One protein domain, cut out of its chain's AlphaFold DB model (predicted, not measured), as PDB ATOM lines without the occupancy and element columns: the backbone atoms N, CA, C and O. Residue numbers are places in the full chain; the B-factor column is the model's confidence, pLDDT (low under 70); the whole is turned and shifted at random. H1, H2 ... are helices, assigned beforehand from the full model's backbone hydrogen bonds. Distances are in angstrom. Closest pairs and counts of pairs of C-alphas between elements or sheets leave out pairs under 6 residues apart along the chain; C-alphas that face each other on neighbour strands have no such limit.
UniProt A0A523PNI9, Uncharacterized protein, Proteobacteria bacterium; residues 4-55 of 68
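Overview. This is residues 4 to 55 of the 68 residues of an uncharacterized protein of Proteobacteria bacterium (UniProt A0A523PNI9). Two helices of equal residue count, H1 and H2, make the two arms of a wide open U, with residues 16 to 25 as the stretch across its bottom; beyond H2 the chain loops out around Asp 42 and folds back, then leads to the short helix H3 on the far side of H2 from H1. The middle of the U is empty, and no helix touches another. The printed part has 52 residues with three named helices, in the order H1, H2, H3, and no named strand; the class is all helix. The whole is extended, with a radius of gyration of the C-alphas of 16.8 A, and its outline is flat, with spans of 45 by 37 by 18 A.

Along the chain. H1, residues 4 to 15, has 12 residues and measures 18.0 A from first to last C-alpha. It begins at C-alpha 4 at (19.857, -13.350, -15.228) and ends at C-alpha 15 at (13.895, -25.870, -3.780). H2, residues 26 to 37, also has 12 residues and measures 16.0 A; its z values run the other way, from C-alpha 26 at (13.927, -47.419, -2.306) to C-alpha 37 at (24.114, -45.321, -14.506). H3, residues 49 to 53, is a helix of five residues that ends at C-alpha 53 at (18.849, -54.804, -30.498).

Arrangement. H1 and H2 are apart, with no C-alpha of the one within 8 A of the other. They follow each other through a short link of 10 residues. H2 and H3 are apart too, joined by a long link of 11 residues. H1 and H3 are likewise apart. Residues 4 to 35, of which 4 to 15 belong to H1 and 26 to 35 to H2, stand free. Residues 50 to 55, of which 50 to 53 belong to H3, stand free as well. In H2 every O i to N i+4 pair is within hydrogen-bond range. H1 has 3 of 8 such pairs within range and 2 of 9 O i to N i+3 pairs; H3 has 0 of 1 and 2 of 2.

Size, cuts and confidence. The two C-alphas farthest apart are those of Asp 4 and Glu 55, the first and last printed residues, at 47.3 A. The printed part has no cut. The link from H2 to H3 is long. The mean pLDDT of the printed part is 73.3; it is under 70 in residues 4 to 25 and 54 to 55, and the mean is 57 for H1, 85 for H2 and 80 for H3.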
ATOM      1  N   ASP A   4      20.250 -13.314 -16.644       64.88
ATOM      2  CA  ASP A   4      19.857 -13.350 -15.228       64.88
ATOM      3  C   ASP A   4      18.536 -14.085 -14.957       64.88
ATOM      4  O   ASP A   4      18.291 -14.526 -13.841       64.88
ATOM      5  N   TRP A   5      17.678 -14.266 -15.962       57.84
ATOM      6  CA  TRP A   5      16.358 -14.878 -15.758       57.84
ATOM      7  C   TRP A   5      16.350 -16.398 -15.975       57.84
ATOM      8  O   TRP A   5      15.610 -17.117 -15.306       57.84
ATOM      9  N   LEU A   6      17.205 -16.899 -16.870       60.84
ATOM     10  CA  LEU A   6      17.240 -18.315 -17.238       60.84
ATOM     11  C   LEU A   6      17.969 -19.164 -16.181       60.84
ATOM     12  O   LEU A   6      17.559 -20.285 -15.905       60.84
ATOM     13  N   VAL A   7      18.981 -18.596 -15.515       59.88
ATOM     14  CA  VAL A   7      19.679 -19.250 -14.393       59.88
ATOM     15  C   VAL A   7      18.823 -19.234 -13.120       59.88
ATOM     16  O   VAL A   7      18.770 -20.225 -12.397       59.88
ATOM     17  N   MET A   8      18.090 -18.144 -12.858       57.38
ATOM     18  CA  MET A   8      17.274 -18.022 -11.643       57.38
ATOM     19  C   MET A   8      16.039 -18.939 -11.663       57.38
ATOM     20  O   MET A   8      15.646 -19.450 -10.616       57.38
ATOM     21  N   GLY A   9      15.468 -19.210 -12.845       58.94
ATOM     22  CA  GLY A   9      14.393 -20.197 -13.010       58.94
ATOM     23  C   GLY A   9      14.845 -21.640 -12.754       58.94
ATOM     24  O   GLY A   9      14.091 -22.412 -12.172       58.94
ATOM     25  N   PHE A  10      16.087 -21.980 -13.112       56.03
ATOM     26  CA  PHE A  10      16.646 -23.325 -12.934       56.03
ATOM     27  C   PHE A  10      17.003 -23.639 -11.468       56.03
ATOM     28  O   PHE A  10      16.853 -24.767 -11.009       56.03
ATOM     29  N   VAL A  11      17.426 -22.632 -10.695       57.25
ATOM     30  CA  VAL A  11      17.706 -22.797  -9.254       57.25
ATOM     31  C   VAL A  11      16.409 -22.896  -8.437       57.25
ATOM     32  O   VAL A  11      16.354 -23.633  -7.455       57.25
ATOM     33  N   ALA A  12      15.342 -22.204  -8.849       54.78
ATOM     34  CA  ALA A  12      14.064 -22.221  -8.135       54.78
ATOM     35  C   ALA A  12      13.363 -23.594  -8.161       54.78
ATOM     36  O   ALA A  12      12.612 -23.908  -7.239       54.78
ATOM     37  N   THR A  13      13.631 -24.434  -9.167       52.03
ATOM     38  CA  THR A  13      13.073 -25.793  -9.259       52.03
ATOM     39  C   THR A  13      13.728 -26.801  -8.311       52.03
ATOM     40  O   THR A  13      13.075 -27.770  -7.947       52.03
ATOM     41  N   MET A  14      14.959 -26.569  -7.834       55.50
ATOM     42  CA  MET A  14      15.610 -27.461  -6.854       55.50
ATOM     43  C   MET A  14      15.121 -27.257  -5.410       55.50
ATOM     44  O   MET A  14      15.433 -28.059  -4.535       55.50
ATOM     45  N   ALA A  15      14.362 -26.190  -5.132       51.16
ATOM     46  CA  ALA A  15      13.895 -25.870  -3.780       51.16
ATOM     47  C   ALA A  15      12.623 -26.636  -3.356       51.16
ATOM     48  O   ALA A  15      12.216 -26.539  -2.199       51.16
ATOM     49  N   PHE A  16      12.016 -27.413  -4.258       51.50
ATOM     50  CA  PHE A  16      11.011 -28.418  -3.913       51.50
ATOM     51  C   PHE A  16      11.710 -29.761  -3.680       51.50
ATOM     52  O   PHE A  16      11.589 -30.686  -4.472       51.50
ATOM     53  N   ALA A  17      12.477 -29.856  -2.595       55.22
ATOM     54  CA  ALA A  17      12.803 -31.161  -2.037       55.22
ATOM     55  C   ALA A  17      11.492 -31.752  -1.487       55.22
ATOM     56  O   ALA A  17      10.953 -31.259  -0.492       55.22
ATOM     57  N   GLU A  18      10.939 -32.723  -2.215       56.88
ATOM     58  CA  GLU A  18       9.768 -33.509  -1.825       56.88
ATOM     59  C   GLU A  18       9.983 -34.167  -0.447       56.88
ATOM     60  O   GLU A  18      11.124 -34.427  -0.057       56.88
ATOM     61  N   PRO A  19       8.907 -34.367   0.342       48.31
ATOM     62  CA  PRO A  19       9.009 -34.941   1.681       48.31
ATOM     63  C   PRO A  19       9.710 -36.302   1.621       48.31
ATOM     64  O   PRO A  19       9.474 -37.052   0.681       48.31
ATOM     65  N   GLU A  20      10.533 -36.625   2.629       59.34
ATOM     66  CA  GLU A  20      11.109 -37.966   2.806       59.34
ATOM     67  C   GLU A  20       9.988 -39.014   2.815       59.34
ATOM     68  O   GLU A  20       9.354 -39.285   3.839       59.34
ATOM     69  N   LEU A  21       9.739 -39.597   1.649       57.12
ATOM     70  CA  LEU A  21       9.089 -40.878   1.522       57.12
ATOM     71  C   LEU A  21      10.186 -41.889   1.834       57.12
ATOM     72  O   LEU A  21      11.088 -42.111   1.032       57.12
ATOM     73  N   VAL A  22      10.155 -42.459   3.040       59.31
ATOM     74  CA  VAL A  22      10.835 -43.736   3.275       59.31
ATOM     75  C   VAL A  22      10.045 -44.751   2.463       59.31
ATOM     76  O   VAL A  22       9.067 -45.327   2.945       59.31
ATOM     77  N   ASP A  23      10.402 -44.836   1.189       62.69
ATOM     78  CA  ASP A  23       9.754 -45.703   0.231       62.69
ATOM     79  C   ASP A  23      10.266 -47.128   0.480       62.69
ATOM     80  O   ASP A  23      11.481 -47.347   0.499       62.69
ATOM     81  N   PRO A  24       9.399 -48.113   0.766       63.22
ATOM     82  CA  PRO A  24       9.843 -49.499   0.880       63.22
ATOM     83  C   PRO A  24      10.474 -50.015  -0.422       63.22
ATOM     84  O   PRO A  24      11.202 -51.003  -0.371       63.22
ATOM     85  N   ASP A  25      10.230 -49.344  -1.550       69.31
ATOM     86  CA  ASP A  25      10.812 -49.660  -2.852       69.31
ATOM     87  C   ASP A  25      12.149 -48.942  -3.116       69.31
ATOM     88  O   ASP A  25      12.752 -49.140  -4.164       69.31
ATOM     89  N   LEU A  26      12.683 -48.186  -2.148       70.56
ATOM     90  CA  LEU A  26      13.927 -47.419  -2.306       70.56
ATOM     91  C   LEU A  26      15.139 -48.321  -2.609       70.56
ATOM     92  O   LEU A  26      16.049 -47.909  -3.319       70.56
ATOM     93  N   GLU A  27      15.145 -49.570  -2.131       74.56
ATOM     94  CA  GLU A  27      16.159 -50.566  -2.521       74.56
ATOM     95  C   GLU A  27      16.061 -50.928  -4.015       74.56
ATOM     96  O   GLU A  27      17.081 -50.971  -4.702       74.56
ATOM     97  N   SER A  28      14.840 -51.110  -4.532       77.44
ATOM     98  CA  SER A  28      14.556 -51.365  -5.953       77.44
ATOM     99  C   SER A  28      14.887 -50.149  -6.825       77.44
ATOM    100  O   SER A  28      15.406 -50.289  -7.934       77.44
ATOM    101  N   ASP A  29      14.622 -48.945  -6.318       85.00
ATOM    102  CA  ASP A  29      14.939 -47.694  -7.003       85.00
ATOM    103  C   ASP A  29      16.453 -47.462  -7.079       85.00
ATOM    104  O   ASP A  29      16.954 -47.000  -8.103       85.00
ATOM    105  N   LEU A  30      17.208 -47.815  -6.033       88.31
ATOM    106  CA  LEU A  30      18.672 -47.743  -6.054       88.31
ATOM    107  C   LEU A  30      19.278 -48.719  -7.067       88.31
ATOM    108  O   LEU A  30      20.176 -48.326  -7.810       88.31
ATOM    109  N   GLU A  31      18.773 -49.954  -7.135       89.19
ATOM    110  CA  GLU A  31      19.189 -50.937  -8.144       89.19
ATOM    111  C   GLU A  31      18.895 -50.432  -9.567       89.19
ATOM    112  O   GLU A  31      19.748 -50.514 -10.454       89.19
ATOM    113  N   LEU A  32      17.718 -49.835  -9.783       88.75
ATOM    114  CA  LEU A  32      17.356 -49.229 -11.062       88.75
ATOM    115  C   LEU A  32      18.273 -48.053 -11.425       88.75
ATOM    116  O   LEU A  32      18.659 -47.912 -12.583       88.75
ATOM    117  N   LEU A  33      18.628 -47.203 -10.462       89.38
ATOM    118  CA  LEU A  33      19.524 -46.072 -10.694       89.38
ATOM    119  C   LEU A  33      20.958 -46.523 -10.995       89.38
ATOM    120  O   LEU A  33      21.596 -45.941 -11.871       89.38
ATOM    121  N   GLU A  34      21.454 -47.566 -10.327       89.38
ATOM    122  CA  GLU A  34      22.745 -48.187 -10.648       89.38
ATOM    123  C   GLU A  34      22.726 -48.789 -12.060       89.38
ATOM    124  O   GLU A  34      23.638 -48.546 -12.856       89.38
ATOM    125  N   PHE A  35      21.646 -49.493 -12.409       90.44
ATOM    126  CA  PHE A  35      21.430 -49.993 -13.761       90.44
ATOM    127  C   PHE A  35      21.439 -48.857 -14.787       90.44
ATOM    128  O   PHE A  35      22.182 -48.940 -15.759       90.44
ATOM    129  N   LEU A  36      20.677 -47.780 -14.580       90.12
ATOM    130  CA  LEU A  36      20.639 -46.644 -15.506       90.12
ATOM    131  C   LEU A  36      21.988 -45.917 -15.595       90.12
ATOM    132  O   LEU A  36      22.353 -45.460 -16.674       90.12
ATOM    133  N   GLY A  37      22.753 -45.859 -14.504       88.56
ATOM    134  CA  GLY A  37      24.114 -45.321 -14.506       88.56
ATOM    135  C   GLY A  37      25.076 -46.121 -15.390       88.56
ATOM    136  O   GLY A  37      25.966 -45.541 -15.999       88.56
ATOM    137  N   SER A  38      24.869 -47.434 -15.542       89.44
ATOM    138  CA  SER A  38      25.699 -48.274 -16.424       89.44
ATOM    139  C   SER A  38      25.513 -47.997 -17.924       89.44
ATOM    140  O   SER A  38      26.298 -48.478 -18.739       89.44
ATOM    141  N   TRP A  39      24.488 -47.224 -18.297       91.06
ATOM    142  CA  TRP A  39      24.223 -46.819 -19.680       91.06
ATOM    143  C   TRP A  39      24.971 -45.541 -20.075       91.06
ATOM    144  O   TRP A  39      24.947 -45.156 -21.246       91.06
ATOM    145  N   GLU A  40      25.614 -44.871 -19.119       91.81
ATOM    146  CA  GLU A  40      26.483 -43.727 -19.362       91.81
ATOM    147  C   GLU A  40      27.930 -44.212 -19.539       91.81
ATOM    148  O   GLU A  40      28.452 -45.012 -18.762       91.81
ATOM    149  N   THR A  41      28.578 -43.749 -20.601       89.06
ATOM    150  CA  THR A  41      29.991 -44.034 -20.883       89.06
ATOM    151  C   THR A  41      30.910 -43.190 -19.994       89.06
ATOM    152  O   THR A  41      30.498 -42.164 -19.455       89.06
ATOM    153  N   ASP A  42      32.191 -43.556 -19.887       89.06
ATOM    154  CA  ASP A  42      33.190 -42.786 -19.122       89.06
ATOM    155  C   ASP A  42      33.363 -41.329 -19.609       89.06
ATOM    156  O   ASP A  42      33.839 -40.470 -18.863       89.06
ATOM    157  N   ASP A  43      32.965 -41.043 -20.851       89.69
ATOM    158  CA  ASP A  43      32.973 -39.710 -21.463       89.69
ATOM    159  C   ASP A  43      31.674 -38.912 -21.200       89.69
ATOM    160  O   ASP A  43      31.569 -37.746 -21.596       89.69
ATOM    161  N   GLY A  44      30.691 -39.506 -20.509       88.38
ATOM    162  CA  GLY A  44      29.387 -38.904 -20.207       88.38
ATOM    163  C   GLY A  44      28.376 -38.978 -21.359       88.38
ATOM    164  O   GLY A  44      27.367 -38.267 -21.362       88.38
ATOM    165  N   GLU A  45      28.649 -39.793 -22.382       91.88
ATOM    166  CA  GLU A  45      27.709 -40.053 -23.477       91.88
ATOM    167  C   GLU A  45      26.768 -41.209 -23.116       91.88
ATOM    168  O   GLU A  45      27.198 -42.202 -22.530       91.88
ATOM    169  N   TRP A  46      25.493 -41.104 -23.495       91.19
ATOM    170  CA  TRP A  46      24.472 -42.122 -23.224       91.19
ATOM    171  C   TRP A  46      24.407 -43.172 -24.335       91.19
ATOM    172  O   TRP A  46      24.373 -42.829 -25.520       91.19
ATOM    173  N   ILE A  47      24.327 -44.445 -23.948       90.31
ATOM    174  CA  ILE A  47      24.194 -45.581 -24.866       90.31
ATOM    175  C   ILE A  47      22.749 -45.671 -25.382       90.31
ATOM    176  O   ILE A  47      21.792 -45.641 -24.609       90.31
ATOM    177  N   ASP A  48      22.584 -45.800 -26.702       87.50
ATOM    178  CA  ASP A  48      21.272 -45.977 -27.333       87.50
ATOM    179  C   ASP A  48      20.825 -47.457 -27.251       87.50
ATOM    180  O   ASP A  48      21.506 -48.325 -27.807       87.50
ATOM    181  N   PRO A  49      19.669 -47.768 -26.621       80.56
ATOM    182  CA  PRO A  49      19.156 -49.139 -26.487       80.56
ATOM    183  C   PRO A  49      18.979 -49.865 -27.817       80.56
ATOM    184  O   PRO A  49      19.061 -51.093 -27.876       80.56
ATOM    185  N   THR A  50      18.686 -49.126 -28.885       86.12
ATOM    186  CA  THR A  50      18.420 -49.715 -30.199       86.12
ATOM    187  C   THR A  50      19.674 -50.318 -30.822       86.12
ATOM    188  O   THR A  50      19.556 -51.265 -31.592       86.12
ATOM    189  N   MET A  51      20.869 -49.870 -30.418       80.50
ATOM    190  CA  MET A  51      22.126 -50.455 -30.890       80.50
ATOM    191  C   MET A  51      22.375 -51.868 -30.353       80.50
ATOM    192  O   MET A  51      23.002 -52.666 -31.038       80.50
ATOM    193  N   LEU A  52      21.854 -52.195 -29.167       76.25
ATOM    194  CA  LEU A  52      21.939 -53.541 -28.583       76.25
ATOM    195  C   LEU A  52      20.945 -54.514 -29.239       76.25
ATOM    196  O   LEU A  52      21.149 -55.722 -29.228       76.25
ATOM    197  N   ALA A  53      19.857 -53.994 -29.816       75.56
ATOM    198  CA  ALA A  53      18.849 -54.804 -30.498       75.56
ATOM    199  C   ALA A  53      19.306 -55.295 -31.884       75.56
ATOM    200  O   ALA A  53      18.752 -56.265 -32.396       75.56
ATOM    201  N   ASP A  54      20.295 -54.623 -32.479       66.75
ATOM    202  CA  ASP A  54      20.860 -54.945 -33.790       66.75
ATOM    203  C   ASP A  54      22.120 -55.823 -33.707       66.75
ATOM    204  O   ASP A  54      22.721 -56.105 -34.744       66.75
ATOM    205  N   GLU A  55      22.533 -56.285 -32.517       64.88
ATOM    206  CA  GLU A  55      23.586 -57.298 -32.426       64.88
ATOM    207  C   GLU A  55      23.069 -58.592 -33.076       64.88
ATOM    208  O   GLU A  55      22.162 -59.231 -32.533       64.88
TER     209      GLU A  55